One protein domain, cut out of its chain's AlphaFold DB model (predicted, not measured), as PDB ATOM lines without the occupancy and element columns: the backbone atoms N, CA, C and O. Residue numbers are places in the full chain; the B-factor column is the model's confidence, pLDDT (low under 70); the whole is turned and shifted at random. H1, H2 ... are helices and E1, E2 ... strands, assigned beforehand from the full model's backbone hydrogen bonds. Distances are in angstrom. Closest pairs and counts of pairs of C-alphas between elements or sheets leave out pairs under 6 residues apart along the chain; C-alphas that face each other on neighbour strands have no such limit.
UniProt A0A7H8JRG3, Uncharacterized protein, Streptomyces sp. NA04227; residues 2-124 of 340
ATOM      1  N   THR A   2     291.851 -50.943  20.048       51.31
ATOM      2  CA  THR A   2     291.830 -50.146  18.796       51.31
ATOM      3  C   THR A   2     291.786 -48.630  19.037       51.31
ATOM      4  O   THR A   2     291.793 -47.845  18.092       51.31
ATOM      5  N   GLY A   3     291.779 -48.206  20.303       50.06
ATOM      6  CA  GLY A   3     291.263 -46.900  20.713       50.06
ATOM      7  C   GLY A   3     292.101 -45.655  20.419       50.06
ATOM      8  O   GLY A   3     291.606 -44.581  20.725       50.06
ATOM      9  N   ASN A   4     293.313 -45.736  19.854       79.00
ATOM     10  CA  ASN A   4     294.171 -44.539  19.770       79.00
ATOM     11  C   ASN A   4     294.944 -44.317  18.465       79.00
ATOM     12  O   ASN A   4     295.771 -43.410  18.409       79.00
ATOM     13  N   ARG A   5     294.691 -45.089  17.398       92.31
ATOM     14  CA  ARG A   5     295.343 -44.783  16.113       92.31
ATOM     15  C   ARG A   5     294.757 -43.503  15.501       92.31
ATOM     16  O   ARG A   5     293.529 -43.418  15.373       92.31
ATOM     17  N   PRO A   6     295.593 -42.541  15.071       94.12
ATOM     18  CA  PRO A   6     295.153 -41.370  14.329       94.12
ATOM     19  C   PRO A   6     294.291 -41.733  13.115       94.12
ATOM     20  O   PRO A   6     294.494 -42.755  12.456       94.12
ATOM     21  N   LEU A   7     293.340 -40.860  12.769       95.31
ATOM     22  CA  LEU A   7     292.418 -41.100  11.651       95.31
ATOM     23  C   LEU A   7     293.149 -41.375  10.328       95.31
ATOM     24  O   LEU A   7     292.705 -42.212   9.547       95.31
ATOM     25  N   HIS A   8     294.265 -40.689  10.083       95.38
ATOM     26  CA  HIS A   8     295.026 -40.845   8.849       95.38
ATOM     27  C   HIS A   8     295.670 -42.234   8.724       95.38
ATOM     28  O   HIS A   8     295.654 -42.812   7.642       95.38
ATOM     29  N   GLU A   9     296.117 -42.830   9.832       95.12
ATOM     30  CA  GLU A   9     296.601 -44.214   9.855       95.12
ATOM     31  C   GLU A   9     295.461 -45.213   9.649       95.12
ATOM     32  O   GLU A   9     295.564 -46.120   8.822       95.12
ATOM     33  N   ARG A  10     294.336 -45.031  10.359       95.38
ATOM     34  CA  ARG A  10     293.162 -45.914  10.232       95.38
ATOM     35  C   ARG A  10     292.624 -45.934   8.798       95.38
ATOM     36  O   ARG A  10     292.291 -46.996   8.277       95.38
ATOM     37  N   ALA A  11     292.579 -44.768   8.156       95.12
ATOM     38  CA  ALA A  11     292.102 -44.599   6.788       95.12
ATOM     39  C   ALA A  11     293.165 -44.895   5.713       95.12
ATOM     40  O   ALA A  11     292.817 -44.937   4.536       95.12
ATOM     41  N   ASN A  12     294.431 -45.108   6.096       96.00
ATOM     42  CA  ASN A  12     295.577 -45.224   5.188       96.00
ATOM     43  C   ASN A  12     295.678 -44.044   4.200       96.00
ATOM     44  O   ASN A  12     295.656 -44.212   2.979       96.00
ATOM     45  N   VAL A  13     295.726 -42.834   4.753       96.69
ATOM     46  CA  VAL A  13     295.868 -41.564   4.030       96.69
ATOM     47  C   VAL A  13     296.932 -40.710   4.705       96.69
ATOM     48  O   VAL A  13     297.308 -40.952   5.852       96.69
ATOM     49  N   HIS A  14     297.397 -39.669   4.022       96.50
ATOM     50  CA  HIS A  14     298.451 -38.804   4.549       96.50
ATOM     51  C   HIS A  14     297.949 -37.375   4.760       96.50
ATOM     52  O   HIS A  14     297.264 -36.827   3.889       96.50
ATOM     53  N   PRO A  15     298.286 -36.741   5.895       97.00
ATOM     54  CA  PRO A  15     298.070 -35.315   6.098       97.00
ATOM     55  C   PRO A  15     298.858 -34.477   5.082       97.00
ATOM     56  O   PRO A  15     300.033 -34.731   4.811       97.00
ATOM     57  N   ALA A  16     298.215 -33.470   4.502       96.69
ATOM     58  CA  ALA A  16     298.761 -32.713   3.383       96.69
ATOM     59  C   ALA A  16     298.260 -31.261   3.325       96.69
ATOM     60  O   ALA A  16     297.186 -30.923   3.831       96.69
ATOM     61  N   ARG A  17     299.025 -30.397   2.646       95.31
ATOM     62  CA  ARG A  17     298.628 -29.031   2.259       95.31
ATOM     63  C   ARG A  17     298.152 -29.009   0.814       95.31
ATOM     64  O   ARG A  17     298.854 -29.485  -0.078       95.31
ATOM     65  N   LEU A  18     296.981 -28.417   0.584       88.81
ATOM     66  CA  LEU A  18     296.351 -28.298  -0.732       88.81
ATOM     67  C   LEU A  18     296.105 -26.811  -1.029       88.81
ATOM     68  O   LEU A  18     295.354 -26.141  -0.319       88.81
ATOM     69  N   GLY A  19     296.698 -26.293  -2.106       80.69
ATOM     70  CA  GLY A  19     296.487 -24.909  -2.550       80.69
ATOM     71  C   GLY A  19     296.913 -23.827  -1.539       80.69
ATOM     72  O   GLY A  19     297.690 -24.062  -0.620       80.69
ATOM     73  N   LYS A  20     296.350 -22.620  -1.700       75.38
ATOM     74  CA  LYS A  20     296.513 -21.476  -0.775       75.38
ATOM     75  C   LYS A  20     295.608 -21.556   0.475       75.38
ATOM     76  O   LYS A  20     295.364 -20.543   1.123       75.38
ATOM     77  N   GLY A  21     295.035 -22.723   0.778       74.69
ATOM     78  CA  GLY A  21     294.112 -22.896   1.904       74.69
ATOM     79  C   GLY A  21     294.832 -23.006   3.252       74.69
ATOM     80  O   GLY A  21     295.882 -23.633   3.347       74.69
ATOM     81  N   LEU A  22     294.234 -22.436   4.307       81.62
ATOM     82  CA  LEU A  22     294.771 -22.493   5.676       81.62
ATOM     83  C   LEU A  22     294.555 -23.839   6.379       81.62
ATOM     84  O   LEU A  22     295.234 -24.119   7.362       81.62
ATOM     85  N   LEU A  23     293.638 -24.681   5.899       92.94
ATOM     86  CA  LEU A  23     293.349 -25.969   6.533       92.94
ATOM     87  C   LEU A  23     294.283 -27.067   6.020       92.94
ATOM     88  O   LEU A  23     294.684 -27.067   4.853       92.94
ATOM     89  N   ALA A  24     294.617 -28.014   6.892       95.50
ATOM     90  CA  ALA A  24     295.217 -29.272   6.475       95.50
ATOM     91  C   ALA A  24     294.163 -30.160   5.802       95.50
ATOM     92  O   ALA A  24     292.957 -30.020   6.016       95.50
ATOM     93  N   HIS A  25     294.605 -31.096   4.983       96.94
ATOM     94  CA  HIS A  25     293.748 -32.055   4.301       96.94
ATOM     95  C   HIS A  25     294.304 -33.464   4.471       96.94
ATOM     96  O   HIS A  25     295.453 -33.642   4.860       96.94
ATOM     97  N   TYR A  26     293.491 -34.454   4.123       97.56
ATOM     98  CA  TYR A  26     293.968 -35.809   3.877       97.56
ATOM     99  C   TYR A  26     294.064 -36.042   2.377       97.56
ATOM    100  O   TYR A  26     293.200 -35.575   1.624       97.56
ATOM    101  N   ALA A  27     295.100 -36.755   1.960       96.19
ATOM    102  CA  ALA A  27     295.370 -37.098   0.574       96.19
ATOM    103  C   ALA A  27     295.742 -38.574   0.423       96.19
ATOM    104  O   ALA A  27     296.284 -39.189   1.343       96.19
ATOM    105  N   HIS A  28     295.454 -39.115  -0.758       93.69
ATOM    106  CA  HIS A  28     295.987 -40.399  -1.198       93.69
ATOM    107  C   HIS A  28     297.457 -40.262  -1.619       93.69
ATOM    108  O   HIS A  28     297.939 -39.164  -1.913       93.69
ATOM    109  N   ASP A  29     298.144 -41.397  -1.759       91.19
ATOM    110  CA  ASP A  29     299.493 -41.457  -2.338       91.19
ATOM    111  C   ASP A  29     299.573 -40.942  -3.779       91.19
ATOM    112  O   ASP A  29     300.642 -40.548  -4.236       91.19
ATOM    113  N   THR A  30     298.437 -40.855  -4.472       89.94
ATOM    114  CA  THR A  30     298.321 -40.337  -5.843       89.94
ATOM    115  C   THR A  30     298.535 -38.824  -5.959       89.94
ATOM    116  O   THR A  30     298.443 -38.274  -7.054       89.94
ATOM    117  N   GLY A  31     298.783 -38.121  -4.849       87.25
ATOM    118  CA  GLY A  31     298.965 -36.668  -4.846       87.25
ATOM    119  C   GLY A  31     297.653 -35.885  -4.916       87.25
ATOM    120  O   GLY A  31     297.671 -34.664  -5.067       87.25
ATOM    121  N   MET A  32     296.505 -36.541  -4.738       93.38
ATOM    122  CA  MET A  32     295.192 -35.897  -4.690       93.38
ATOM    123  C   MET A  32     294.604 -35.950  -3.282       93.38
ATOM    124  O   MET A  32     294.564 -37.003  -2.641       93.38
ATOM    125  N   GLY A  33     294.119 -34.806  -2.804       93.56
ATOM    126  CA  GLY A  33     293.334 -34.731  -1.582       93.56
ATOM    127  C   GLY A  33     292.015 -35.482  -1.717       93.56
ATOM    128  O   GLY A  33     291.418 -35.501  -2.792       93.56
ATOM    129  N   LEU A  34     291.491 -36.003  -0.607       94.81
ATOM    130  CA  LEU A  34     290.179 -36.670  -0.569       94.81
ATOM    131  C   LEU A  34     289.016 -35.751  -0.980       94.81
ATOM    132  O   LEU A  34     287.935 -36.218  -1.314       94.81
ATOM    133  N   CYS A  35     289.227 -34.432  -0.964       94.38
ATOM    134  CA  CYS A  35     288.276 -33.444  -1.474       94.38
ATOM    135  C   CYS A  35     288.456 -33.118  -2.972       94.38
ATOM    136  O   CYS A  35     287.863 -32.156  -3.455       94.38
ATOM    137  N   GLY A  36     289.311 -33.851  -3.692       91.69
ATOM    138  CA  GLY A  36     289.575 -33.672  -5.123       91.69
ATOM    139  C   GLY A  36     290.541 -32.537  -5.476       91.69
ATOM    140  O   GLY A  36     290.756 -32.268  -6.654       91.69
ATOM    141  N   ARG A  37     291.135 -31.850  -4.491       92.56
ATOM    142  CA  ARG A  37     292.132 -30.795  -4.745       92.56
ATOM    143  C   ARG A  37     293.547 -31.385  -4.847       92.56
ATOM    144  O   ARG A  37     293.857 -32.309  -4.094       92.56
ATOM    145  N   PRO A  38     294.419 -30.853  -5.720       91.31
ATOM    146  CA  PRO A  38     295.787 -31.341  -5.850       91.31
ATOM    147  C   PRO A  38     296.611 -31.028  -4.599       91.31
ATOM    148  O   PRO A  38     296.501 -29.950  -4.004       91.31
ATOM    149  N   THR A  39     297.445 -31.986  -4.214       90.12
ATOM    150  CA  THR A  39     298.359 -31.868  -3.078       90.12
ATOM    151  C   THR A  39     299.572 -31.040  -3.473       90.12
ATOM    152  O   THR A  39     300.188 -31.295  -4.502       90.12
ATOM    153  N   ILE A  40     299.937 -30.060  -2.644       91.62
ATOM    154  CA  ILE A  40     301.192 -29.311  -2.798       91.62
ATOM    155  C   ILE A  40     302.325 -30.069  -2.117       91.62
ATOM    156  O   ILE A  40     303.379 -30.276  -2.705       91.62
ATOM    157  N   ARG A  41     302.111 -30.468  -0.858       94.62
ATOM    158  CA  ARG A  41     303.083 -31.241  -0.083       94.62
ATOM    159  C   ARG A  41     302.427 -32.008   1.056       94.62
ATOM    160  O   ARG A  41     301.358 -31.622   1.535       94.62
ATOM    161  N   ARG A  42     303.112 -33.054   1.515       95.12
ATOM    162  CA  ARG A  42     302.792 -33.762   2.759       95.12
ATOM    163  C   ARG A  42     303.171 -32.897   3.965       95.12
ATOM    164  O   ARG A  42     304.076 -32.061   3.872       95.12
ATOM    165  N   LEU A  43     302.435 -33.061   5.059       95.25
ATOM    166  CA  LEU A  43     302.789 -32.471   6.348       95.25
ATOM    167  C   LEU A  43     303.806 -33.364   7.067       95.25
ATOM    168  O   LEU A  43     303.756 -34.587   6.943       95.25
ATOM    169  N   THR A  44     304.721 -32.734   7.796       95.38
ATOM    170  CA  THR A  44     305.628 -33.390   8.754       95.38
ATOM    171  C   THR A  44     304.880 -33.776  10.034       95.38
ATOM    172  O   THR A  44     303.752 -33.329  10.243       95.38
ATOM    173  N   VAL A  45     305.485 -34.605  10.890       93.19
ATOM    174  CA  VAL A  45     304.864 -35.035  12.158       93.19
ATOM    175  C   VAL A  45     304.581 -33.828  13.052       93.19
ATOM    176  O   VAL A  45     303.459 -33.669  13.527       93.19
ATOM    177  N   GLU A  46     305.537 -32.910  13.169       94.44
ATOM    178  CA  GLU A  46     305.414 -31.686  13.963       94.44
ATOM    179  C   GLU A  46     304.282 -30.787  13.442       94.44
ATOM    180  O   GLU A  46     303.525 -30.194  14.207       94.44
ATOM    181  N   GLU A  47     304.115 -30.703  12.119       94.81
ATOM    182  CA  GLU A  47     303.018 -29.945  11.516       94.81
ATOM    183  C   GLU A  47     301.656 -30.614  11.705       94.81
ATOM    184  O   GLU A  47     300.644 -29.916  11.786       94.81
ATOM    185  N   ILE A  48     301.608 -31.948  11.747       93.56
ATOM    186  CA  ILE A  48     300.384 -32.699  12.046       93.56
ATOM    187  C   ILE A  48     299.956 -32.416  13.485       93.56
ATOM    188  O   ILE A  48     298.792 -32.095  13.706       93.56
ATOM    189  N   GLU A  49     300.889 -32.473  14.436       92.56
ATOM    190  CA  GLU A  49     300.638 -32.172  15.851       92.56
ATOM    191  C   GLU A  49     300.213 -30.715  16.068       92.56
ATOM    192  O   GLU A  49     299.320 -30.440  16.869       92.56
ATOM    193  N   ALA A  50     300.788 -29.777  15.309       92.06
ATOM    194  CA  ALA A  50     300.420 -28.363  15.355       92.06
ATOM    195  C   ALA A  50     299.097 -28.033  14.632       92.06
ATOM    196  O   ALA A  50     298.616 -26.899  14.708       92.06
ATOM    197  N   THR A  51     298.510 -28.980  13.895       91.44
ATOM    198  CA  THR A  51     297.273 -28.755  13.141       91.44
ATOM    199  C   THR A  51     296.053 -28.934  14.044       91.44
ATOM    200  O   THR A  51     295.701 -30.046  14.425       91.44
ATOM    201  N   ASP A  52     295.330 -27.841  14.304       90.06
ATOM    202  CA  ASP A  52     294.074 -27.858  15.065       90.06
ATOM    203  C   ASP A  52     292.913 -28.466  14.264       90.06
ATOM    204  O   ASP A  52     292.014 -29.101  14.821       90.06
ATOM    205  N   ARG A  53     292.894 -28.241  12.942       93.81
ATOM    206  CA  ARG A  53     291.759 -28.583  12.082       93.81
ATOM    207  C   ARG A  53     292.157 -29.057  10.692       93.81
ATOM    208  O   ARG A  53     292.969 -28.465   9.981       93.81
ATOM    209  N   PHE A  54     291.436 -30.085  10.259       96.38
ATOM    210  CA  PHE A  54     291.446 -30.588   8.893       96.38
ATOM    211  C   PHE A  54     290.199 -30.131   8.129       96.38
ATOM    212  O   PHE A  54     289.152 -29.833   8.706       96.38
ATOM    213  N   CYS A  55     290.291 -30.111   6.802       95.75
ATOM    214  CA  CYS A  55     289.158 -29.907   5.912       95.75
ATOM    215  C   CYS A  55     288.042 -30.921   6.213       95.75
ATOM    216  O   CYS A  55     288.259 -32.129   6.105       95.75
ATOM    217  N   GLY A  56     286.837 -30.432   6.526       95.12
ATOM    218  CA  GLY A  56     285.708 -31.281   6.925       95.12
ATOM    219  C   GLY A  56     285.346 -32.362   5.901       95.12
ATOM    220  O   GLY A  56     285.091 -33.498   6.282       95.12
ATOM    221  N   VAL A  57     285.424 -32.052   4.600       95.31
ATOM    222  CA  VAL A  57     285.189 -33.042   3.530       95.31
ATOM    223  C   VAL A  57     286.211 -34.178   3.602       95.31
ATOM    224  O   VAL A  57     285.832 -35.346   3.589       95.31
ATOM    225  N   CYS A  58     287.500 -33.849   3.737       96.31
ATOM    226  CA  CYS A  58     288.551 -34.855   3.886       96.31
ATOM    227  C   CYS A  58     288.347 -35.704   5.145       96.31
ATOM    228  O   CYS A  58     288.544 -36.911   5.084       96.31
ATOM    229  N   VAL A  59     287.939 -35.099   6.267       97.12
ATOM    230  CA  VAL A  59     287.668 -35.829   7.517       97.12
ATOM    231  C   VAL A  59     286.527 -36.828   7.334       97.12
ATOM    232  O   VAL A  59     286.675 -37.984   7.718       97.12
ATOM    233  N   THR A  60     285.411 -36.418   6.726       96.50
ATOM    234  CA  THR A  60     284.260 -37.304   6.489       96.50
ATOM    235  C   THR A  60     284.629 -38.486   5.596       96.50
ATOM    236  O   THR A  60     284.305 -39.624   5.927       96.50
ATOM    237  N   VAL A  61     285.341 -38.238   4.492       96.00
ATOM    238  CA  VAL A  61     285.781 -39.311   3.585       96.00
ATOM    239  C   VAL A  61     286.775 -40.241   4.283       96.00
ATOM    240  O   VAL A  61     286.600 -41.454   4.229       96.00
ATOM    241  N   ALA A  62     287.761 -39.695   5.004       96.50
ATOM    242  CA  ALA A  62     288.733 -40.497   5.745       96.50
ATOM    243  C   ALA A  62     288.064 -41.374   6.815       96.50
ATOM    244  O   ALA A  62     288.422 -42.538   6.948       96.50
ATOM    245  N   ARG A  63     287.058 -40.866   7.542       96.62
ATOM    246  CA  ARG A  63     286.281 -41.674   8.502       96.62
ATOM    247  C   ARG A  63     285.593 -42.848   7.821       96.62
ATOM    248  O   ARG A  63     285.792 -43.977   8.242       96.62
ATOM    249  N   ARG A  64     284.884 -42.598   6.716       94.81
ATOM    250  CA  ARG A  64     284.232 -43.670   5.951       94.81
ATOM    251  C   ARG A  64     285.233 -44.730   5.487       94.81
ATOM    252  O   ARG A  64     284.955 -45.914   5.622       94.81
ATOM    253  N   MET A  65     286.393 -44.308   4.979       94.38
ATOM    254  CA  MET A  65     287.461 -45.227   4.575       94.38
ATOM    255  C   MET A  65     288.012 -46.035   5.755       94.38
ATOM    256  O   MET A  65     288.249 -47.229   5.609       94.38
ATOM    257  N   ALA A  66     288.215 -45.406   6.915       94.88
ATOM    258  CA  ALA A  66     288.658 -46.088   8.128       94.88
ATOM    259  C   ALA A  66     287.647 -47.156   8.570       94.88
ATOM    260  O   ALA A  66     288.035 -48.305   8.763       94.88
ATOM    261  N   ASP A  67     286.363 -46.803   8.653       90.62
ATOM    262  CA  ASP A  67     285.292 -47.716   9.069       90.62
ATOM    263  C   ASP A  67     285.107 -48.870   8.073       90.62
ATOM    264  O   ASP A  67     284.755 -49.991   8.429       90.62
ATOM    265  N   GLU A  68     285.314 -48.612   6.784       87.94
ATOM    266  CA  GLU A  68     285.261 -49.636   5.746       87.94
ATOM    267  C   GLU A  68     286.460 -50.590   5.813       87.94
ATOM    268  O   GLU A  68     286.274 -51.803   5.770       87.94
ATOM    269  N   ARG A  69     287.677 -50.075   6.020       91.25
ATOM    270  CA  ARG A  69     288.873 -50.906   6.242       91.25
ATOM    271  C   ARG A  69     288.760 -51.758   7.499       91.25
ATOM    272  O   ARG A  69     289.179 -52.909   7.476       91.25
ATOM    273  N   GLU A  70     288.216 -51.204   8.576       89.19
ATOM    274  CA  GLU A  70     287.974 -51.924   9.829       89.19
ATOM    275  C   GLU A  70     286.987 -53.076   9.607       89.19
ATOM    276  O   GLU A  70     287.319 -54.217   9.916       89.19
ATOM    277  N   ARG A  71     285.867 -52.827   8.915       86.75
ATOM    278  CA  ARG A  71     284.919 -53.884   8.517       86.75
ATOM    279  C   ARG A  71     285.551 -54.965   7.638       86.75
ATOM    280  O   ARG A  71     285.275 -56.144   7.842       86.75
ATOM    281  N   TYR A  72     286.390 -54.590   6.670       77.94
ATOM    282  CA  TYR A  72     287.109 -55.569   5.847       77.94
ATOM    283  C   TYR A  72     288.106 -56.391   6.668       77.94
ATOM    284  O   TYR A  72     288.191 -57.599   6.474       77.94
ATOM    285  N   ALA A  73     288.833 -55.767   7.599       82.88
ATOM    286  CA  ALA A  73     289.751 -56.471   8.488       82.88
ATOM    287  C   ALA A  73     289.002 -57.460   9.395       82.88
ATOM    288  O   ALA A  73     289.397 -58.616   9.485       82.88
ATOM    289  N   GLU A  74     287.882 -57.047   9.993       85.50
ATOM    290  CA  GLU A  74     287.018 -57.922  10.793       85.50
ATOM    291  C   GLU A  74     286.444 -59.082   9.972       85.50
ATOM    292  O   GLU A  74     286.389 -60.216  10.446       85.50
ATOM    293  N   ALA A  75     286.014 -58.826   8.733       82.00
ATOM    294  CA  ALA A  75     285.541 -59.872   7.831       82.00
ATOM    295  C   ALA A  75     286.655 -60.877   7.501       82.00
ATOM    296  O   ALA A  75     286.433 -62.077   7.636       82.00
ATOM    297  N   ALA A  76     287.856 -60.395   7.169       82.25
ATOM    298  CA  ALA A  76     289.015 -61.243   6.900       82.25
ATOM    299  C   ALA A  76     289.422 -62.071   8.130       82.25
ATOM    300  O   ALA A  76     289.734 -63.253   8.005       82.25
ATOM    301  N   THR A  77     289.369 -61.492   9.335       92.06
ATOM    302  CA  THR A  77     289.599 -62.232  10.582       92.06
ATOM    303  C   THR A  77     288.548 -63.322  10.788       92.06
ATOM    304  O   THR A  77     288.908 -64.447  11.121       92.06
ATOM    305  N   ARG A  78     287.260 -63.037  10.553       90.69
ATOM    306  CA  ARG A  78     286.194 -64.049  10.657       90.69
ATOM    307  C   ARG A  78     286.368 -65.185   9.653       90.69
ATOM    308  O   ARG A  78     286.203 -66.343  10.026       90.69
ATOM    309  N   GLU A  79     286.715 -64.868   8.410       90.12
ATOM    310  CA  GLU A  79     286.996 -65.863   7.373       90.12
ATOM    311  C   GLU A  79     288.193 -66.743   7.755       90.12
ATOM    312  O   GLU A  79     288.103 -67.968   7.700       90.12
ATOM    313  N   ALA A  80     289.279 -66.137   8.246       93.69
ATOM    314  CA  ALA A  80     290.444 -66.874   8.721       93.69
ATOM    315  C   ALA A  80     290.108 -67.791   9.910       93.69
ATOM    316  O   ALA A  80     290.527 -68.948   9.918       93.69
ATOM    317  N   ILE A  81     289.315 -67.326  10.880       94.69
ATOM    318  CA  ILE A  81     288.826 -68.161  11.991       94.69
ATOM    319  C   ILE A  81     288.013 -69.346  11.455       94.69
ATOM    320  O   ILE A  81     288.241 -70.479  11.874       94.69
ATOM    321  N   ALA A  82     287.092 -69.117  10.516       92.88
ATOM    322  CA  ALA A  82     286.279 -70.182   9.933       92.88
ATOM    323  C   ALA A  82     287.140 -71.240   9.220       92.88
ATOM    324  O   ALA A  82     286.940 -72.436   9.441       92.88
ATOM    325  N   ALA A  83     288.139 -70.811   8.444       95.06
ATOM    326  CA  ALA A  83     289.077 -71.709   7.775       95.06
ATOM    327  C   ALA A  83     289.873 -72.566   8.775       95.06
ATOM    328  O   ALA A  83     289.952 -73.781   8.614       95.06
ATOM    329  N   HIS A  84     290.390 -71.970   9.856       97.69
ATOM    330  CA  HIS A  84     291.133 -72.721  10.875       97.69
ATOM    331  C   HIS A  84     290.230 -73.657  11.690       97.69
ATOM    332  O   HIS A  84     290.669 -74.735  12.079       97.69
ATOM    333  N   ARG A  85     288.953 -73.308  11.915       97.00
ATOM    334  CA  ARG A  85     287.970 -74.237  12.506       97.00
ATOM    335  C   ARG A  85     287.743 -75.450  11.609       97.00
ATOM    336  O   ARG A  85     287.722 -76.575  12.103       97.00
ATOM    337  N   GLN A  86     287.585 -75.233  10.303       96.94
ATOM    338  CA  GLN A  86     287.446 -76.323   9.340       96.94
ATOM    339  C   GLN A  86     288.699 -77.209   9.325       96.94
ATOM    340  O   GLN A  86     288.582 -78.424   9.472       96.94
ATOM    341  N   GLU A  87     289.887 -76.611   9.235       97.75
ATOM    342  CA  GLU A  87     291.153 -77.344   9.261       97.75
ATOM    343  C   GLU A  87     291.329 -78.151  10.554       97.75
ATOM    344  O   GLU A  87     291.695 -79.325  10.496       97.75
ATOM    345  N   ALA A  88     291.016 -77.565  11.713       97.81
ATOM    346  CA  ALA A  88     291.067 -78.269  12.989       97.81
ATOM    347  C   ALA A  88     290.139 -79.496  12.993       97.81
ATOM    348  O   ALA A  88     290.540 -80.571  13.435       97.81
ATOM    349  N   ASN A  89     288.921 -79.373  12.456       96.44
ATOM    350  CA  ASN A  89     287.969 -80.484  12.379       96.44
ATOM    351  C   ASN A  89     288.464 -81.616  11.467       96.44
ATOM    352  O   ASN A  89     288.414 -82.786  11.856       96.44
ATOM    353  N   GLU A  90     288.963 -81.279  10.279       96.94
ATOM    354  CA  GLU A  90     289.502 -82.244   9.313       96.94
ATOM    355  C   GLU A  90     290.744 -82.956   9.868       96.94
ATOM    356  O   GLU A  90     290.825 -84.189   9.856       96.94
ATOM    357  N   ALA A  91     291.687 -82.198  10.430       97.19
ATOM    358  CA  ALA A  91     292.898 -82.736  11.035       97.19
ATOM    359  C   ALA A  91     292.579 -83.627  12.248       97.19
ATOM    360  O   ALA A  91     293.104 -84.735  12.359       97.19
ATOM    361  N   ALA A  92     291.647 -83.216  13.114       97.19
ATOM    362  CA  ALA A  92     291.189 -84.028  14.240       97.19
ATOM    363  C   ALA A  92     290.458 -85.306  13.798       97.19
ATOM    364  O   ALA A  92     290.577 -86.346  14.450       97.19
ATOM    365  N   ALA A  93     289.688 -85.268  12.707       96.19
ATOM    366  CA  ALA A  93     289.079 -86.468  12.130       96.19
ATOM    367  C   ALA A  93     290.149 -87.448  11.625       96.19
ATOM    368  O   ALA A  93     290.054 -88.653  11.884       96.19
ATOM    369  N   ARG A  94     291.211 -86.933  10.990       96.88
ATOM    370  CA  ARG A  94     292.330 -87.759  10.530       96.88
ATOM    371  C   ARG A  94     293.125 -88.366  11.684       96.88
ATOM    372  O   ARG A  94     293.431 -89.550  11.606       96.88
ATOM    373  N   VAL A  95     293.416 -87.604  12.740       97.38
ATOM    374  CA  VAL A  95     294.148 -88.083  13.933       97.38
ATOM    375  C   VAL A  95     293.391 -89.195  14.665       97.38
ATOM    376  O   VAL A  95     294.015 -90.104  15.209       97.38
ATOM    377  N   ARG A  96     292.052 -89.137  14.682       97.31
ATOM    378  CA  ARG A  96     291.199 -90.154  15.326       97.31
ATOM    379  C   ARG A  96     291.050 -91.435  14.507       97.31
ATOM    380  O   ARG A  96     290.849 -92.498  15.085       97.31
ATOM    381  N   THR A  97     291.115 -91.336  13.183       96.56
ATOM    382  CA  THR A  97     291.003 -92.495  12.291       96.56
ATOM    383  C   THR A  97     292.350 -93.201  12.200       96.56
ATOM    384  O   THR A  97     293.287 -92.623  11.664       96.56
ATOM    385  N   ASP A  98     292.440 -94.441  12.684       92.81
ATOM    386  CA  ASP A  98     293.666 -95.259  12.648       92.81
ATOM    387  C   ASP A  98     294.894 -94.548  13.266       92.81
ATOM    388  O   ASP A  98     295.784 -94.069  12.551       92.81
ATOM    389  N   PRO A  99     294.907 -94.372  14.603       94.38
ATOM    390  CA  PRO A  99     295.963 -93.643  15.286       94.38
ATOM    391  C   PRO A  99     297.257 -94.466  15.335       94.38
ATOM    392  O   PRO A  99     297.489 -95.224  16.277       94.38
ATOM    393  N   ASP A 100     298.116 -94.273  14.336       96.44
ATOM    394  CA  ASP A 100     299.467 -94.834  14.286       96.44
ATOM    395  C   ASP A 100     300.532 -93.723  14.395       96.44
ATOM    396  O   ASP A 100     300.761 -92.987  13.432       96.44
ATOM    397  N   PRO A 101     301.241 -93.610  15.533       96.06
ATOM    398  CA  PRO A 101     302.326 -92.644  15.702       96.06
ATOM    399  C   PRO A 101     303.498 -92.821  14.723       96.06
ATOM    400  O   PRO A 101     304.252 -91.867  14.502       96.06
ATOM    401  N   ALA A 102     303.686 -94.017  14.151       97.44
ATOM    402  CA  ALA A 102     304.717 -94.264  13.144       97.44
ATOM    403  C   ALA A 102     304.309 -93.744  11.753       97.44
ATOM    404  O   ALA A 102     305.180 -93.426  10.936       97.44
ATOM    405  N   SER A 103     303.008 -93.587  11.499       97.75
ATOM    406  CA  SER A 103     302.476 -93.068  10.242       97.75
ATOM    407  C   SER A 103     302.868 -91.603  10.026       97.75
ATOM    408  O   SER A 103     302.746 -90.752  10.913       97.75
ATOM    409  N   GLN A 104     303.357 -91.286   8.824       97.44
ATOM    410  CA  GLN A 104     303.670 -89.910   8.436       97.44
ATOM    411  C   GLN A 104     302.400 -89.055   8.365       97.44
ATOM    412  O   GLN A 104     302.362 -87.987   8.974       97.44
ATOM    413  N   ASP A 105     301.349 -89.562   7.719       96.44
ATOM    414  CA  ASP A 105     300.067 -88.868   7.570       96.44
ATOM    415  C   ASP A 105     299.454 -88.492   8.921       96.44
ATOM    416  O   ASP A 105     298.899 -87.405   9.086       96.44
ATOM    417  N   TRP A 106     299.559 -89.384   9.911       97.56
ATOM    418  CA  TRP A 106     299.052 -89.118  11.254       97.56
ATOM    419  C   TRP A 106     299.830 -87.987  11.939       97.56
ATOM    420  O   TRP A 106     299.223 -87.080  12.512       97.56
ATOM    421  N   ARG A 107     301.167 -87.989  11.840       97.94
ATOM    422  CA  ARG A 107     302.019 -86.930  12.413       97.94
ATOM    423  C   ARG A 107     301.787 -85.578  11.743       97.94
ATOM    424  O   ARG A 107     301.745 -84.563  12.436       97.94
ATOM    425  N   GLU A 108     301.606 -85.555  10.424       97.62
ATOM    426  CA  GLU A 108     301.274 -84.336   9.680       97.62
ATOM    427  C   GLU A 108     299.895 -83.797  10.073       97.62
ATOM    428  O   GLU A 108     299.754 -82.601  10.338       97.62
ATOM    429  N   ALA A 109     298.892 -84.670  10.197       97.50
ATOM    430  CA  ALA A 109     297.570 -84.283  10.678       97.50
ATOM    431  C   ALA A 109     297.620 -83.730  12.110       97.50
ATOM    432  O   ALA A 109     297.001 -82.706  12.390       97.50
ATOM    433  N   LEU A 110     298.392 -84.349  13.006       98.00
ATOM    434  CA  LEU A 110     298.565 -83.849  14.370       98.00
ATOM    435  C   LEU A 110     299.244 -82.471  14.398       98.00
ATOM    436  O   LEU A 110     298.816 -81.597  15.149       98.00
ATOM    437  N   ALA A 111     300.268 -82.254  13.569       97.75
ATOM    438  CA  ALA A 111     300.942 -80.961  13.463       97.75
ATOM    439  C   ALA A 111     300.001 -79.864  12.936       97.75
ATOM    440  O   ALA A 111     299.953 -78.773  13.505       97.75
ATOM    441  N   ARG A 112     299.209 -80.167  11.897       97.94
ATOM    442  CA  ARG A 112     298.176 -79.260  11.366       97.94
ATOM    443  C   ARG A 112     297.114 -78.935  12.407       97.94
ATOM    444  O   ARG A 112     296.763 -77.771  12.572       97.94
ATOM    445  N   LEU A 113     296.650 -79.944  13.146       98.06
ATOM    446  CA  LEU A 113     295.714 -79.744  14.248       98.06
ATOM    447  C   LEU A 113     296.303 -78.788  15.291       98.06
ATOM    448  O   LEU A 113     295.646 -77.820  15.652       98.06
ATOM    449  N   GLY A 114     297.544 -79.012  15.730       97.12
ATOM    450  CA  GLY A 114     298.224 -78.133  16.685       97.12
ATOM    451  C   GLY A 114     298.287 -76.680  16.208       97.12
ATOM    452  O   GLY A 114     297.842 -75.783  16.920       97.12
ATOM    453  N   ALA A 115     298.744 -76.459  14.972       97.94
ATOM    454  CA  ALA A 115     298.833 -75.124  14.383       97.94
ATOM    455  C   ALA A 115     297.464 -74.426  14.290       97.94
ATOM    456  O   ALA A 115     297.340 -73.250  14.637       97.94
ATOM    457  N   ALA A 116     296.422 -75.156  13.874       97.25
ATOM    458  CA  ALA A 116     295.073 -74.612  13.785       97.25
ATOM    459  C   ALA A 116     294.508 -74.237  15.161       97.25
ATOM    460  O   ALA A 116     293.941 -73.156  15.323       97.25
ATOM    461  N   LEU A 117     294.701 -75.085  16.176       97.06
ATOM    462  CA  LEU A 117     294.243 -74.798  17.537       97.06
ATOM    463  C   LEU A 117     295.005 -73.631  18.178       97.06
ATOM    464  O   LEU A 117     294.396 -72.842  18.899       97.06
ATOM    465  N   ASP A 118     296.303 -73.482  17.906       96.75
ATOM    466  CA  ASP A 118     297.089 -72.339  18.385       96.75
ATOM    467  C   ASP A 118     296.611 -71.023  17.759       96.75
ATOM    468  O   ASP A 118     296.457 -70.024  18.468       96.75
ATOM    469  N   TYR A 119     296.288 -71.030  16.461       96.12
ATOM    470  CA  TYR A 119     295.677 -69.877  15.800       96.12
ATOM    471  C   TYR A 119     294.321 -69.525  16.422       96.12
ATOM    472  O   TYR A 119     294.081 -68.373  16.787       96.12
ATOM    473  N   LEU A 120     293.435 -70.514  16.585       95.81
ATOM    474  CA  LEU A 120     292.115 -70.302  17.183       95.81
ATOM    475  C   LEU A 120     292.228 -69.794  18.621       95.81
ATOM    476  O   LEU A 120     291.519 -68.869  18.993       95.81
ATOM    477  N   ARG A 121     293.169 -70.305  19.419       94.62
ATOM    478  CA  ARG A 121     293.412 -69.797  20.778       94.62
ATOM    479  C   ARG A 121     293.781 -68.313  20.789       94.62
ATOM    480  O   ARG A 121     293.363 -67.595  21.690       94.62
ATOM    481  N   ALA A 122     294.565 -67.858  19.813       93.00
ATOM    482  CA  ALA A 122     295.011 -66.470  19.737       93.00
ATOM    483  C   ALA A 122     293.953 -65.511  19.162       93.00
ATOM    484  O   ALA A 122     293.944 -64.331  19.519       93.00
ATOM    485  N   HIS A 123     293.090 -65.990  18.262       93.56
ATOM    486  CA  HIS A 123     292.247 -65.122  17.431       93.56
ATOM    487  C   HIS A 123     290.739 -65.356  17.564       93.56
ATOM    488  O   HIS A 123     289.971 -64.448  17.252       93.56
ATOM    489  N   ASP A 124     290.301 -66.527  18.022       95.56
ATOM    490  CA  ASP A 124     288.889 -66.872  18.165       95.56
ATOM    491  C   ASP A 124     288.439 -66.712  19.629       95.56
ATOM    492  O   ASP A 124     288.758 -67.558  20.470       95.56
TER     493      ASP A 124
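What this domain is: This is residues 2 to 124 of the 340 residues of an uncharacterized protein of Streptomyces sp. NA04227 (UniProt A0A7H8JRG3). One very long helix, H3, makes the long axis of this domain; a small head of a two-strand hairpin, loops and two short helices sits at its first end, and at its other end H4 folds back on it, so that H3 and H4 form a long helical hairpin. In the head, E2 and H1 pack on the first part of H3, E1 is beside E2 on the side away from H3, and H2 is farther out; between head and hairpin, residues 71 to 76 of H3 stand free. The printed part has 123 residues with four named helices and two named strands, in the order H1, E1, E2, H2, H3, H4, and the two strands make one antiparallel sheet of order E1 - E2. The class is mostly helix: helices hold 71 and strands 8 of the 79 residues in named elements. The whole is extended, with a radius of gyration of the C-alphas of 23.8 A, and its outline is a rod of 75 by 26 by 23 A.

Where its parts are: The printed part begins at Thr 2, and H1 takes residues 7 to 11, with C-alpha 7 at (292.418, -41.100, 11.651). E1 is residues 14 to 17, 10.0 A from first to last C-alpha, and E2 is residues 24 to 27, 9.8 A. Residues 28 to 44, a stretch of 17 residues, have no named element. H2 is residues 45 to 49. H3 is residues 56 to 96, 41 residues and 59.7 A long, from C-alpha 56 at (285.708, -31.281, 6.925) to C-alpha 96 at (291.199, -90.154, 15.326). H4 is residues 104 to 123, 28.7 A long, with C-alpha 123 at (292.247, -65.122, 17.431).

How they stand to each other: H1 touches H3, which meets it with residues 62 to 70 alone; their closest C-alphas, those of Ala 11 and Ala 66, are 4.0 A apart. The closest C-alphas of H1 and E1 are those of His 8 and His 14, 5.9 A apart. E1 and E2 form a hairpin of antiparallel neighbours, with 129 degrees between their directions; N 16 and O 25 are 2.8 A apart and N 27 and O 14 are 2.9 A apart, both within hydrogen-bond range. A short pairing joins residues 16 to 17 of E1 with residues 41 to 42, antiparallel. The closest C-alphas of E2 and H3 are those of Tyr 26 and Cys 58, 5.5 A apart, while E1 and H3 are apart. H2 touches no helix; the closest C-alphas of H2 and E1 are those of Ile 48 and Pro 15, 6.9 A apart. H3 and H4 touch and form a helical hairpin, H3 with residues 77 to 95 alone; their closest C-alphas, those of Ala 91 and Ala 109, are 4.9 A apart. They run opposite ways at a shallow tilt of 33 degrees, only just short of steep. H4 is apart from H1, H2, E1 and E2. In H1, H2, H3 and H4 every O i to N i+4 pair is within hydrogen-bond range.

The domain as a whole: The two C-alphas farthest apart are those of Lys 20 and Asp 98, at 75.0 A, while the first and last printed C-alphas, those of Thr 2 and Asp 124, are 17.0 A apart. The printed part has no cut. The link from E2 to H2 is long, with 17 residues; the link from H1 to E1 is tight, and those from E1 to E2, H2 to H3 and H3 to H4 are short. The mean pLDDT of the printed part is 92.9, and residues 2 to 3 are under 70.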